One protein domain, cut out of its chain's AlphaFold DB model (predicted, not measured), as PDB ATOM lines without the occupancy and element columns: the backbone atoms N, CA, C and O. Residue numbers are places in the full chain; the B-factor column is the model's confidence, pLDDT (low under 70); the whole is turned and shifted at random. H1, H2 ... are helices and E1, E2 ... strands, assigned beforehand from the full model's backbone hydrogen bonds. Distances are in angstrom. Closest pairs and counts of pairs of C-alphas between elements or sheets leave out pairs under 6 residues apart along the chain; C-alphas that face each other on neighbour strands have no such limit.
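Overview. This is residues 29 to 120 of the 198 residues of an uncharacterized protein of Treponema sp (UniProt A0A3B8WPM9). A long, narrow, twisted sheet runs the length of a rod, with helix H2 packed over one of its faces and the short helix H1 at the beginning of H2, grazing the sheet. Three long strands lie side by side, E1 between E2 and E5, and the short strands E4 and E3 lie beside E5, one near each of its ends. The printed part has 92 residues with two named helices and five named strands, in the order H1, E1, E2, H2, E3, E4, E5, and its class is mixed, helices and strands. The sheet is branched and mixed: E1 and E5 are parallel, the other neighbour pairs antiparallel. The whole is compact, with a radius of gyration of the C-alphas of 14.1 A and spans of 46 by 21 by 18 A.

Along the chain. H1, residues 29 to 35, begins at C-alpha 29 (16.910, 18.845, 23.035). E1 covers residues 44 to 53, 29.6 A long, and E2 residues 60 to 70, 29.4 A, bending by 51 degrees at residue 63. H2, residues 76 to 90, is 21.4 A long and begins at C-alpha 76 (20.966, 19.062, 15.858). E3 covers residues 95 to 97 and E4 residues 103 to 107. E5, residues 110 to 119, is 29.2 A long and ends at C-alpha 119 (17.586, 44.855, 31.924).

Arrangement. E1 and E2 form a hairpin, with N 46 and O 68 2.8 A apart, within hydrogen-bond range. On the other side of E1 is E5, with N 113 and O 47 at 2.8 A. E5 has E1 on one side and E3 and E4 on the other; its pairing is staggered, with E4 over residues 110 to 113 and with E3 over 117 to 119. Across the hairpin E4 and E5, N 104 and O 112 are within hydrogen-bond range at 2.8 A, and across the neighbours E3 and E5, N 96 and O 118 are within hydrogen-bond range at 2.8 A. H2 is on the sheet at a height of 9.3 A, over E5 and only just over E4, on which 3 of its C-alphas fall. On the local plane it stands at 33 degrees to E5, only just slantwise to the strands; their closest C-alphas, those of Ile 83 and Leu 113, are 7.5 A apart. H1 only grazes the sheet, with residues 31 to 35. H1 touches residues 76 to 80 of H2, the closest C-alphas being those of Asp 33 and Ser 76 at 5.3 A. They run opposite ways at a steep tilt of 69 degrees, only just short of about perpendicular. Of the O i to N i+4 pairs, 2 of 3 in H1 and 10 of 11 in H2 are within hydrogen-bond range.

Size, cuts and confidence. The two C-alphas farthest apart, those of Glu 41 and Asp 56, are 46.2 A apart. The printed part has no cut, and no link is long. The mean pLDDT of the printed part is 85.9; residues 29 to 30, 40 and 106 are under 70.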
ATOM      1  N   ILE A  29      16.004  19.754  23.749       50.22
ATOM      2  CA  ILE A  29      16.910  18.845  23.035       50.22
ATOM      3  C   ILE A  29      16.129  17.921  22.090       50.22
ATOM      4  O   ILE A  29      16.591  17.689  20.970       50.22
ATOM      5  N   GLU A  30      14.970  17.420  22.523       52.56
ATOM      6  CA  GLU A  30      14.122  16.527  21.725       52.56
ATOM      7  C   GLU A  30      13.517  17.253  20.511       52.56
ATOM      8  O   GLU A  30      13.463  16.686  19.412       52.56
ATOM      9  N   ASP A  31      13.172  18.534  20.664       70.00
ATOM     10  CA  ASP A  31      12.608  19.341  19.581       70.00
ATOM     11  C   ASP A  31      13.635  19.670  18.485       70.00
ATOM     12  O   ASP A  31      13.303  19.610  17.298       70.00
ATOM     13  N   LEU A  32      14.909  19.916  18.827       78.56
ATOM     14  CA  LEU A  32      15.958  20.192  17.831       78.56
ATOM     15  C   LEU A  32      16.269  18.986  16.932       78.56
ATOM     16  O   LEU A  32      16.537  19.157  15.741       78.56
ATOM     17  N   ASP A  33      16.217  17.766  17.472       80.94
ATOM     18  CA  ASP A  33      16.378  16.544  16.676       80.94
ATOM     19  C   ASP A  33      15.178  16.316  15.743       80.94
ATOM     20  O   ASP A  33      15.348  15.829  14.622       80.94
ATOM     21  N   ALA A  34      13.962  16.668  16.169       78.62
ATOM     22  CA  ALA A  34      12.772  16.614  15.320       78.62
ATOM     23  C   ALA A  34      12.814  17.679  14.212       78.62
ATOM     24  O   ALA A  34      12.505  17.393  13.054       78.62
ATOM     25  N   ILE A  35      13.258  18.886  14.548       77.69
ATOM     26  CA  ILE A  35      13.511  19.995  13.625       77.69
ATOM     27  C   ILE A  35      14.544  19.601  12.562       77.69
ATOM     28  O   ILE A  35      14.302  19.761  11.363       77.69
ATOM     29  N   ALA A  36      15.657  18.997  12.983       78.44
ATOM     30  CA  ALA A  36      16.673  18.475  12.077       78.44
ATOM     31  C   ALA A  36      16.162  17.306  11.209       78.44
ATOM     32  O   ALA A  36      16.810  16.938  10.242       78.44
ATOM     33  N   LYS A  37      15.000  16.711  11.492       76.62
ATOM     34  CA  LYS A  37      14.401  15.669  10.635       76.62
ATOM     35  C   LYS A  37      13.385  16.209   9.629       76.62
ATOM     36  O   LYS A  37      13.112  15.530   8.647       76.62
ATOM     37  N   LYS A  38      12.840  17.414   9.832       70.50
ATOM     38  CA  LYS A  38      11.851  18.058   8.936       70.50
ATOM     39  C   LYS A  38      12.476  18.716   7.691       70.50
ATOM     40  O   LYS A  38      11.837  19.520   7.024       70.50
ATOM     41  N   GLN A  39      13.732  18.395   7.398       70.38
ATOM     42  CA  GLN A  39      14.540  18.980   6.331       70.38
ATOM     43  C   GLN A  39      13.969  18.640   4.940       70.38
ATOM     44  O   GLN A  39      13.630  17.488   4.670       70.38
ATOM     45  N   THR A  40      13.883  19.635   4.052       69.62
ATOM     46  CA  THR A  40      13.413  19.476   2.661       69.62
ATOM     47  C   THR A  40      14.491  19.910   1.665       69.62
ATOM     48  O   THR A  40      15.428  20.614   2.024       69.62
ATOM     49  N   GLU A  41      14.434  19.492   0.405       74.00
ATOM     50  CA  GLU A  41      15.423  19.966  -0.572       74.00
ATOM     51  C   GLU A  41      15.302  21.485  -0.779       74.00
ATOM     52  O   GLU A  41      14.209  22.000  -1.005       74.00
ATOM     53  N   GLY A  42      16.423  22.211  -0.714       82.19
ATOM     54  CA  GLY A  42      16.433  23.647  -0.983       82.19
ATOM     55  C   GLY A  42      17.436  24.446  -0.159       82.19
ATOM     56  O   GLY A  42      18.402  23.922   0.393       82.19
ATOM     57  N   THR A  43      17.202  25.754  -0.129       88.94
ATOM     58  CA  THR A  43      17.984  26.723   0.638       88.94
ATOM     59  C   THR A  43      17.393  26.888   2.034       88.94
ATOM     60  O   THR A  43      16.184  27.031   2.181       88.94
ATOM     61  N   TYR A  44      18.263  26.922   3.039       90.25
ATOM     62  CA  TYR A  44      17.920  27.034   4.450       90.25
ATOM     63  C   TYR A  44      18.318  28.396   4.995       90.25
ATOM     64  O   TYR A  44      19.444  28.839   4.773       90.25
ATOM     65  N   ILE A  45      17.417  29.039   5.732       91.44
ATOM     66  CA  ILE A  45      17.639  30.354   6.332       91.44
ATOM     67  C   ILE A  45      17.593  30.211   7.849       91.44
ATOM     68  O   ILE A  45      16.585  29.781   8.400       91.44
ATOM     69  N   TYR A  46      18.662  30.620   8.523       92.38
ATOM     70  CA  TYR A  46      18.746  30.700   9.979       92.38
ATOM     71  C   TYR A  46      18.753  32.165  10.377       92.38
ATOM     72  O   TYR A  46      19.689  32.903  10.068       92.38
ATOM     73  N   GLN A  47      17.680  32.593  11.028       93.50
ATOM     74  CA  GLN A  47      17.465  33.968  11.433       93.50
ATOM     75  C   GLN A  47      17.521  34.072  12.955       93.50
ATOM     76  O   GLN A  47      16.753  33.413  13.651       93.50
ATOM     77  N   THR A  48      18.397  34.925  13.474       93.69
ATOM     78  CA  THR A  48      18.443  35.275  14.898       93.69
ATOM     79  C   THR A  48      17.882  36.680  15.075       93.69
ATOM     80  O   THR A  48      18.388  37.611  14.448       93.69
ATOM     81  N   ILE A  49      16.866  36.831  15.922       92.31
ATOM     82  CA  ILE A  49      16.321  38.120  16.362       92.31
ATOM     83  C   ILE A  49      16.724  38.348  17.810       92.31
ATOM     84  O   ILE A  49      16.570  37.459  18.648       92.31
ATOM     85  N   ILE A  50      17.217  39.549  18.090       92.25
ATOM     86  CA  ILE A  50      17.663  39.953  19.419       92.25
ATOM     87  C   ILE A  50      16.881  41.176  19.839       92.25
ATOM     88  O   ILE A  50      16.979  42.220  19.194       92.25
ATOM     89  N   GLN A  51      16.137  41.036  20.926       93.88
ATOM     90  CA  GLN A  51      15.357  42.107  21.513       93.88
ATOM     91  C   GLN A  51      15.940  42.505  22.868       93.88
ATOM     92  O   GLN A  51      16.219  41.640  23.701       93.88
ATOM     93  N   LYS A  52      16.102  43.807  23.112       93.00
ATOM     94  CA  LYS A  52      16.543  44.338  24.410       93.00
ATOM     95  C   LYS A  52      15.496  45.251  25.007       93.00
ATOM     96  O   LYS A  52      14.963  46.127  24.329       93.00
ATOM     97  N   GLN A  53      15.255  45.066  26.301       94.94
ATOM     98  CA  GLN A  53      14.306  45.887  27.031       94.94
ATOM     99  C   GLN A  53      14.758  47.350  27.061       94.94
ATOM    100  O   GLN A  53      15.946  47.668  27.214       94.94
ATOM    101  N   HIS A  54      13.798  48.257  26.956       93.44
ATOM    102  CA  HIS A  54      14.008  49.688  27.097       93.44
ATOM    103  C   HIS A  54      14.401  50.060  28.530       93.44
ATOM    104  O   HIS A  54      14.167  49.332  29.499       93.44
ATOM    105  N   ILE A  55      15.047  51.217  28.656       92.38
ATOM    106  CA  ILE A  55      15.504  51.747  29.945       92.38
ATOM    107  C   ILE A  55      14.370  52.405  30.744       92.38
ATOM    108  O   ILE A  55      14.360  52.326  31.973       92.38
ATOM    109  N   ASP A  56      13.396  52.998  30.051       90.19
ATOM    110  CA  ASP A  56      12.352  53.823  30.667       90.19
ATOM    111  C   ASP A  56      10.997  53.118  30.799       90.19
ATOM    112  O   ASP A  56      10.180  53.517  31.629       90.19
ATOM    113  N   ASP A  57      10.771  52.039  30.052       91.38
ATOM    114  CA  ASP A  57       9.540  51.253  30.094       91.38
ATOM    115  C   ASP A  57       9.828  49.746  29.941       91.38
ATOM    116  O   ASP A  57      10.979  49.313  30.008       91.38
ATOM    117  N   ASN A  58       8.780  48.930  29.814       92.19
ATOM    118  CA  ASN A  58       8.888  47.473  29.671       92.19
ATOM    119  C   ASN A  58       8.787  46.994  28.215       92.19
ATOM    120  O   ASN A  58       8.579  45.803  27.990       92.19
ATOM    121  N   ASN A  59       8.903  47.895  27.241       95.38
ATOM    122  CA  ASN A  59       8.953  47.543  25.829       95.38
ATOM    123  C   ASN A  59      10.358  47.060  25.444       95.38
ATOM    124  O   ASN A  59      11.306  47.137  26.232       95.38
ATOM    125  N   TYR A  60      10.480  46.545  24.221       94.56
ATOM    126  CA  TYR A  60      11.714  45.994  23.673       94.56
ATOM    127  C   TYR A  60      11.955  46.538  22.267       94.56
ATOM    128  O   TYR A  60      11.008  46.698  21.498       94.56
ATOM    129  N   ASP A  61      13.224  46.761  21.925       93.19
ATOM    130  CA  ASP A  61      13.652  47.043  20.552       93.19
ATOM    131  C   ASP A  61      14.461  45.878  19.997       93.19
ATOM    132  O   ASP A  61      15.280  45.282  20.703       93.19
ATOM    133  N   THR A  62      14.284  45.607  18.703       92.81
ATOM    134  CA  THR A  62      15.186  44.732  17.956       92.81
ATOM    135  C   THR A  62      16.534  45.427  17.790       92.81
ATOM    136  O   THR A  62      16.658  46.393  17.040       92.81
ATOM    137  N   GLU A  63      17.557  44.921  18.470       86.00
ATOM    138  CA  GLU A  63      18.920  45.448  18.388       86.00
ATOM    139  C   GLU A  63      19.690  44.832  17.217       86.00
ATOM    140  O   GLU A  63      20.485  45.502  16.557       86.00
ATOM    141  N   ALA A  64      19.446  43.549  16.944       82.81
ATOM    142  CA  ALA A  64      20.107  42.836  15.868       82.81
ATOM    143  C   ALA A  64      19.188  41.802  15.223       82.81
ATOM    144  O   ALA A  64      18.434  41.086  15.885       82.81
ATOM    145  N   GLU A  65      19.330  41.695  13.908       88.25
ATOM    146  CA  GLU A  65      18.734  40.647  13.098       88.25
ATOM    147  C   GLU A  65      19.826  40.050  12.210       88.25
ATOM    148  O   GLU A  65      20.315  40.692  11.279       88.25
ATOM    149  N   ASN A  66      20.224  38.815  12.508       88.69
ATOM    150  CA  ASN A  66      21.254  38.107  11.754       88.69
ATOM    151  C   ASN A  66      20.607  37.033  10.889       88.69
ATOM    152  O   ASN A  66      19.715  36.325  11.352       88.69
ATOM    153  N   LYS A  67      21.071  36.894   9.644       92.69
ATOM    154  CA  LYS A  67      20.609  35.868   8.703       92.69
ATOM    155  C   LYS A  67      21.792  35.095   8.144       92.69
ATOM    156  O   LYS A  67      22.710  35.685   7.579       92.69
ATOM    157  N   GLU A  68      21.739  33.779   8.269       94.12
ATOM    158  CA  GLU A  68      22.669  32.838   7.652       94.12
ATOM    159  C   GLU A  68      21.902  31.997   6.631       94.12
ATOM    160  O   GLU A  68      20.835  31.466   6.934       94.12
ATOM    161  N   ILE A  69      22.433  31.893   5.414       92.94
ATOM    162  CA  ILE A  69      21.820  31.135   4.323       92.94
ATOM    163  C   ILE A  69      22.734  29.965   3.980       92.94
ATOM    164  O   ILE A  69      23.907  30.175   3.667       92.94
ATOM    165  N   LEU A  70      22.202  28.745   4.020       91.88
ATOM    166  CA  LEU A  70      22.938  27.513   3.753       91.88
ATOM    167  C   LEU A  70      22.258  26.680   2.664       91.88
ATOM    168  O   LEU A  70      21.037  26.660   2.537       91.88
ATOM    169  N   ASN A  71      23.064  25.938   1.907       89.69
ATOM    170  CA  ASN A  71      22.582  24.996   0.885       89.69
ATOM    171  C   ASN A  71      22.353  23.582   1.444       89.69
ATOM    172  O   ASN A  71      22.018  22.665   0.703       89.69
ATOM    173  N   GLN A  72      22.584  23.406   2.742       87.38
ATOM    174  CA  GLN A  72      22.320  22.186   3.486       87.38
ATOM    175  C   GLN A  72      21.822  22.568   4.885       87.38
ATOM    176  O   GLN A  72      22.199  23.631   5.399       87.38
ATOM    177  N   PRO A  73      20.988  21.738   5.510       88.25
ATOM    178  CA  PRO A  73      20.481  22.026   6.836       88.25
ATOM    179  C   PRO A  73      21.532  21.776   7.921       88.25
ATOM    180  O   PRO A  73      22.397  20.912   7.779       88.25
ATOM    181  N   LYS A  74      21.413  22.497   9.039       89.75
ATOM    182  CA  LYS A  74      22.173  22.235  10.259       89.75
ATOM    183  C   LYS A  74      21.670  20.939  10.902       89.75
ATOM    184  O   LYS A  74      20.466  20.692  11.002       89.75
ATOM    185  N   THR A  75      22.604  20.121  11.364       90.19
ATOM    186  CA  THR A  75      22.361  19.007  12.287       90.19
ATOM    187  C   THR A  75      21.895  19.528  13.647       90.19
ATOM    188  O   THR A  75      22.063  20.705  13.969       90.19
ATOM    189  N   SER A  76      21.359  18.658  14.503       86.31
ATOM    190  CA  SER A  76      20.966  19.062  15.858       86.31
ATOM    191  C   SER A  76      22.140  19.571  16.700       86.31
ATOM    192  O   SER A  76      21.972  20.498  17.490       86.31
ATOM    193  N   THR A  77      23.347  19.039  16.495       89.88
ATOM    194  CA  THR A  77      24.576  19.557  17.119       89.88
ATOM    195  C   THR A  77      24.890  20.975  16.650       89.88
ATOM    196  O   THR A  77      25.185  21.843  17.468       89.88
ATOM    197  N   GLU A  78      24.793  21.239  15.348       91.94
ATOM    198  CA  GLU A  78      25.046  22.570  14.787       91.94
ATOM    199  C   GLU A  78      23.973  23.583  15.195       91.94
ATOM    200  O   GLU A  78      24.297  24.746  15.413       91.94
ATOM    201  N   LEU A  79      22.716  23.155  15.355       89.31
ATOM    202  CA  LEU A  79      21.647  23.992  15.903       89.31
ATOM    203  C   LEU A  79      21.922  24.372  17.362       89.31
ATOM    204  O   LEU A  79      21.809  25.544  17.713       89.31
ATOM    205  N   LYS A  80      22.345  23.415  18.198       87.56
ATOM    206  CA  LYS A  80      22.741  23.689  19.591       87.56
ATOM    207  C   LYS A  80      23.900  24.678  19.654       87.56
ATOM    208  O   LYS A  80      23.848  25.628  20.433       87.56
ATOM    209  N   GLN A  81      24.916  24.480  18.814       90.81
ATOM    210  CA  GLN A  81      26.053  25.395  18.754       90.81
ATOM    211  C   GLN A  81      25.627  26.784  18.275       90.81
ATOM    212  O   GLN A  81      26.040  27.778  18.858       90.81
ATOM    213  N   TRP A  82      24.764  26.865  17.262       91.31
ATOM    214  CA  TRP A  82      24.234  28.132  16.764       91.31
ATOM    215  C   TRP A  82      23.474  28.914  17.846       91.31
ATOM    216  O   TRP A  82      23.694  30.117  17.983       91.31
ATOM    217  N   ILE A  83      22.644  28.238  18.649       89.25
ATOM    218  CA  ILE A  83      21.945  28.852  19.790       89.25
ATOM    219  C   ILE A  83      22.952  29.332  20.843       89.25
ATOM    220  O   ILE A  83      22.869  30.479  21.275       89.25
ATOM    221  N   SER A  84      23.920  28.489  21.225       89.12
ATOM    222  CA  SER A  84      24.955  28.855  22.207       89.12
ATOM    223  C   SER A  84      25.746  30.076  21.749       89.12
ATOM    224  O   SER A  84      25.854  31.052  22.483       89.12
ATOM    225  N   ASP A  85      26.217  30.070  20.502       89.75
ATOM    226  CA  ASP A  85      26.966  31.179  19.918       89.75
ATOM    227  C   ASP A  85      26.134  32.465  19.880       89.75
ATOM    228  O   ASP A  85      26.669  33.553  20.095       89.75
ATOM    229  N   ALA A  86      24.837  32.361  19.573       89.06
ATOM    230  CA  ALA A  86      23.930  33.501  19.570       89.06
ATOM    231  C   ALA A  86      23.749  34.076  20.981       89.06
ATOM    232  O   ALA A  86      23.776  35.294  21.139       89.06
ATOM    233  N   ILE A  87      23.629  33.235  22.008       88.31
ATOM    234  CA  ILE A  87      23.523  33.689  23.398       88.31
ATOM    235  C   ILE A  87      24.842  34.315  23.858       88.31
ATOM    236  O   ILE A  87      24.838  35.427  24.381       88.31
ATOM    237  N   ASP A  88      25.971  33.648  23.620       86.56
ATOM    238  CA  ASP A  88      27.288  34.074  24.103       86.56
ATOM    239  C   ASP A  88      27.737  35.393  23.468       86.56
ATOM    240  O   ASP A  88      28.232  36.281  24.163       86.56
ATOM    241  N   LYS A  89      27.513  35.571  22.159       83.00
ATOM    242  CA  LYS A  89      27.841  36.822  21.453       83.00
ATOM    243  C   LYS A  89      27.045  38.021  21.963       83.00
ATOM    244  O   LYS A  89      27.517  39.146  21.829       83.00
ATOM    245  N   ASN A  90      25.851  37.787  22.504       77.44
ATOM    246  CA  ASN A  90      24.909  38.843  22.881       77.44
ATOM    247  C   ASN A  90      24.676  38.939  24.390       77.44
ATOM    248  O   ASN A  90      23.971  39.838  24.854       77.44
ATOM    249  N   SER A  91      25.329  38.072  25.165       73.75
ATOM    250  CA  SER A  91      25.464  38.212  26.607       73.75
ATOM    251  C   SER A  91      26.191  39.524  26.897       73.75
ATOM    252  O   SER A  91      27.403  39.655  26.731       73.75
ATOM    253  N   THR A  92      25.410  40.542  27.250       72.62
ATOM    254  CA  THR A  92      25.894  41.904  27.462       72.62
ATOM    255  C   THR A  92      25.803  42.233  28.946       72.62
ATOM    256  O   THR A  92      24.832  41.867  29.611       72.62
ATOM    257  N   TYR A  93      26.791  42.962  29.474       77.56
ATOM    258  CA  TYR A  93      26.705  43.502  30.831       77.56
ATOM    259  C   TYR A  93      25.403  44.291  31.012       77.56
ATOM    260  O   TYR A  93      25.041  45.101  30.162       77.56
ATOM    261  N   GLY A  94      24.708  44.043  32.125       85.62
ATOM    262  CA  GLY A  94      23.476  44.753  32.468       85.62
ATOM    263  C   GLY A  94      22.182  44.146  31.928       85.62
ATOM    264  O   GLY A  94      21.125  44.722  32.179       85.62
ATOM    265  N   PHE A  95      22.234  42.991  31.253       90.56
ATOM    266  CA  PHE A  95      21.051  42.291  30.747       90.56
ATOM    267  C   PHE A  95      21.030  40.805  31.124       90.56
ATOM    268  O   PHE A  95      22.080  40.194  31.321       90.56
ATOM    269  N   THR A  96      19.837  40.212  31.185       90.75
ATOM    270  CA  THR A  96      19.636  38.764  31.355       90.75
ATOM    271  C   THR A  96      18.725  38.241  30.263       90.75
ATOM    272  O   THR A  96      17.764  38.904  29.886       90.75
ATOM    273  N   LEU A  97      18.999  37.035  29.771       91.12
ATOM    274  CA  LEU A  97      18.054  36.338  28.908       91.12
ATOM    275  C   LEU A  97      16.761  36.079  29.703       91.12
ATOM    276  O   LEU A  97      16.825  35.595  30.833       91.12
ATOM    277  N   SER A  98      15.623  36.457  29.129       89.31
ATOM    278  CA  SER A  98      14.307  36.445  29.786       89.31
ATOM    279  C   SER A  98      13.381  35.352  29.256       89.31
ATOM    280  O   SER A  98      12.457  34.931  29.949       89.31
ATOM    281  N   ASN A  99      13.642  34.859  28.044       87.19
ATOM    282  CA  ASN A  99      12.884  33.789  27.417       87.19
ATOM    283  C   ASN A  99      13.700  32.495  27.340       87.19
ATOM    284  O   ASN A  99      14.928  32.510  27.269       87.19
ATOM    285  N   THR A 100      13.000  31.364  27.292       85.12
ATOM    286  CA  THR A 100      13.608  30.102  26.869       85.12
ATOM    287  C   THR A 100      13.844  30.179  25.357       85.12
ATOM    288  O   THR A 100      12.873  30.358  24.620       85.12
ATOM    289  N   PRO A 101      15.094  30.084  24.868       82.56
ATOM    290  CA  PRO A 101      15.373  30.157  23.440       82.56
ATOM    291  C   PRO A 101      14.759  28.960  22.723       82.56
ATOM    292  O   PRO A 101      15.145  27.829  22.997       82.56
ATOM    293  N   GLU A 102      13.849  29.206  21.788       78.62
ATOM    294  CA  GLU A 102      13.222  28.172  20.963       78.62
ATOM    295  C   GLU A 102      13.481  28.464  19.482       78.62
ATOM    296  O   GLU A 102      13.513  29.622  19.055       78.62
ATOM    297  N   VAL A 103      13.690  27.406  18.691       83.50
ATOM    298  CA  VAL A 103      13.843  27.516  17.237       83.50
ATOM    299  C   VAL A 103      12.497  27.260  16.575       83.50
ATOM    300  O   VAL A 103      12.056  26.121  16.443       83.50
ATOM    301  N   ALA A 104      11.858  28.330  16.119       80.69
ATOM    302  CA  ALA A 104      10.606  28.260  15.389       80.69
ATOM    303  C   ALA A 104      10.833  27.977  13.896       80.69
ATOM    304  O   ALA A 104      11.822  28.414  13.303       80.69
ATOM    305  N   HIS A 105       9.851  27.319  13.277       78.44
ATOM    306  CA  HIS A 105       9.757  27.100  11.831       78.44
ATOM    307  C   HIS A 105       8.544  27.829  11.251       78.44
ATOM    308  O   HIS A 105       7.510  27.204  11.012       78.44
ATOM    309  N   PRO A 106       8.616  29.159  11.091       69.12
ATOM    310  CA  PRO A 106       7.486  29.937  10.593       69.12
ATOM    311  C   PRO A 106       7.136  29.626   9.130       69.12
ATOM    312  O   PRO A 106       5.979  29.761   8.746       69.12
ATOM    313  N   GLU A 107       8.119  29.223   8.323       76.56
ATOM    314  CA  GLU A 107       7.975  28.920   6.897       76.56
ATOM    315  C   GLU A 107       8.886  27.745   6.517       76.56
ATOM    316  O   GLU A 107       9.800  27.379   7.266       76.56
ATOM    317  N   ASP A 108       8.660  27.175   5.332       78.06
ATOM    318  CA  ASP A 108       9.505  26.111   4.794       78.06
ATOM    319  C   ASP A 108      10.970  26.572   4.735       78.06
ATOM    320  O   ASP A 108      11.311  27.597   4.147       78.06
ATOM    321  N   ASN A 109      11.845  25.794   5.373       83.81
ATOM    322  CA  ASN A 109      13.288  26.026   5.466       83.81
ATOM    323  C   ASN A 109      13.732  27.349   6.137       83.81
ATOM    324  O   ASN A 109      14.924  27.668   6.097       83.81
ATOM    325  N   LEU A 110      12.833  28.084   6.807       88.56
ATOM    326  CA  LEU A 110      13.173  29.224   7.669       88.56
ATOM    327  C   LEU A 110      13.166  28.800   9.140       88.56
ATOM    328  O   LEU A 110      12.147  28.370   9.669       88.56
ATOM    329  N   TYR A 111      14.302  28.979   9.801       89.94
ATOM    330  CA  TYR A 111      14.546  28.652  11.198       89.94
ATOM    331  C   TYR A 111      14.774  29.962  11.938       89.94
ATOM    332  O   TYR A 111      15.713  30.700  11.628       89.94
ATOM    333  N   ARG A 112      13.915  30.276  12.903       89.44
ATOM    334  CA  ARG A 112      13.958  31.534  13.650       89.44
ATOM    335  C   ARG A 112      14.295  31.266  15.108       89.44
ATOM    336  O   ARG A 112      13.581  30.523  15.762       89.44
ATOM    337  N   LEU A 113      15.336  31.922  15.606       91.44
ATOM    338  CA  LEU A 113      15.674  31.995  17.023       91.44
ATOM    339  C   LEU A 113      15.410  33.409  17.515       91.44
ATOM    340  O   LEU A 113      15.977  34.366  16.984       91.44
ATOM    341  N   GLU A 114      14.569  33.536  18.530       91.44
ATOM    342  CA  GLU A 114      14.288  34.808  19.184       91.44
ATOM    343  C   GLU A 114      14.897  34.815  20.586       91.44
ATOM    344  O   GLU A 114      14.654  33.912  21.386       91.44
ATOM    345  N   LEU A 115      15.716  35.827  20.869       92.00
ATOM    346  CA  LEU A 115      16.347  36.048  22.165       92.00
ATOM    347  C   LEU A 115      15.873  37.388  22.718       92.00
ATOM    348  O   LEU A 115      16.061  38.427  22.083       92.00
ATOM    349  N   ILE A 116      15.275  37.361  23.904       91.69
ATOM    350  CA  ILE A 116      14.709  38.533  24.567       91.69
ATOM    351  C   ILE A 116      15.493  38.776  25.849       91.69
ATOM    352  O   ILE A 116      15.568  37.906  26.719       91.69
ATOM    353  N   TYR A 117      16.068  39.963  25.978       92.94
ATOM    354  CA  TYR A 117      16.923  40.335  27.095       92.94
ATOM    355  C   TYR A 117      16.275  41.412  27.967       92.94
ATOM    356  O   TYR A 117      16.034  42.535  27.515       92.94
ATOM    357  N   ASP A 118      16.069  41.086  29.241       92.94
ATOM    358  CA  ASP A 118      15.632  42.025  30.271       92.94
ATOM    359  C   ASP A 118      16.813  42.816  30.820       92.94
ATOM    360  O   ASP A 118      17.922  42.293  30.945       92.94
ATOM    361  N   ARG A 119      16.580  44.077  31.194       93.50
ATOM    362  CA  ARG A 119      17.586  44.855  31.924       93.50
ATOM    363  C   ARG A 119      17.667  44.368  33.363       93.50
ATOM    364  O   ARG A 119      16.654  44.241  34.047       93.50
ATOM    365  N   ILE A 120      18.888  44.181  33.849       92.88
ATOM    366  CA  ILE A 120      19.136  43.902  35.262       92.88
ATOM    367  C   ILE A 120      18.695  45.112  36.089       92.88
ATOM    368  O   ILE A 120      18.963  46.265  35.735       92.88
TER     369      ILE A 120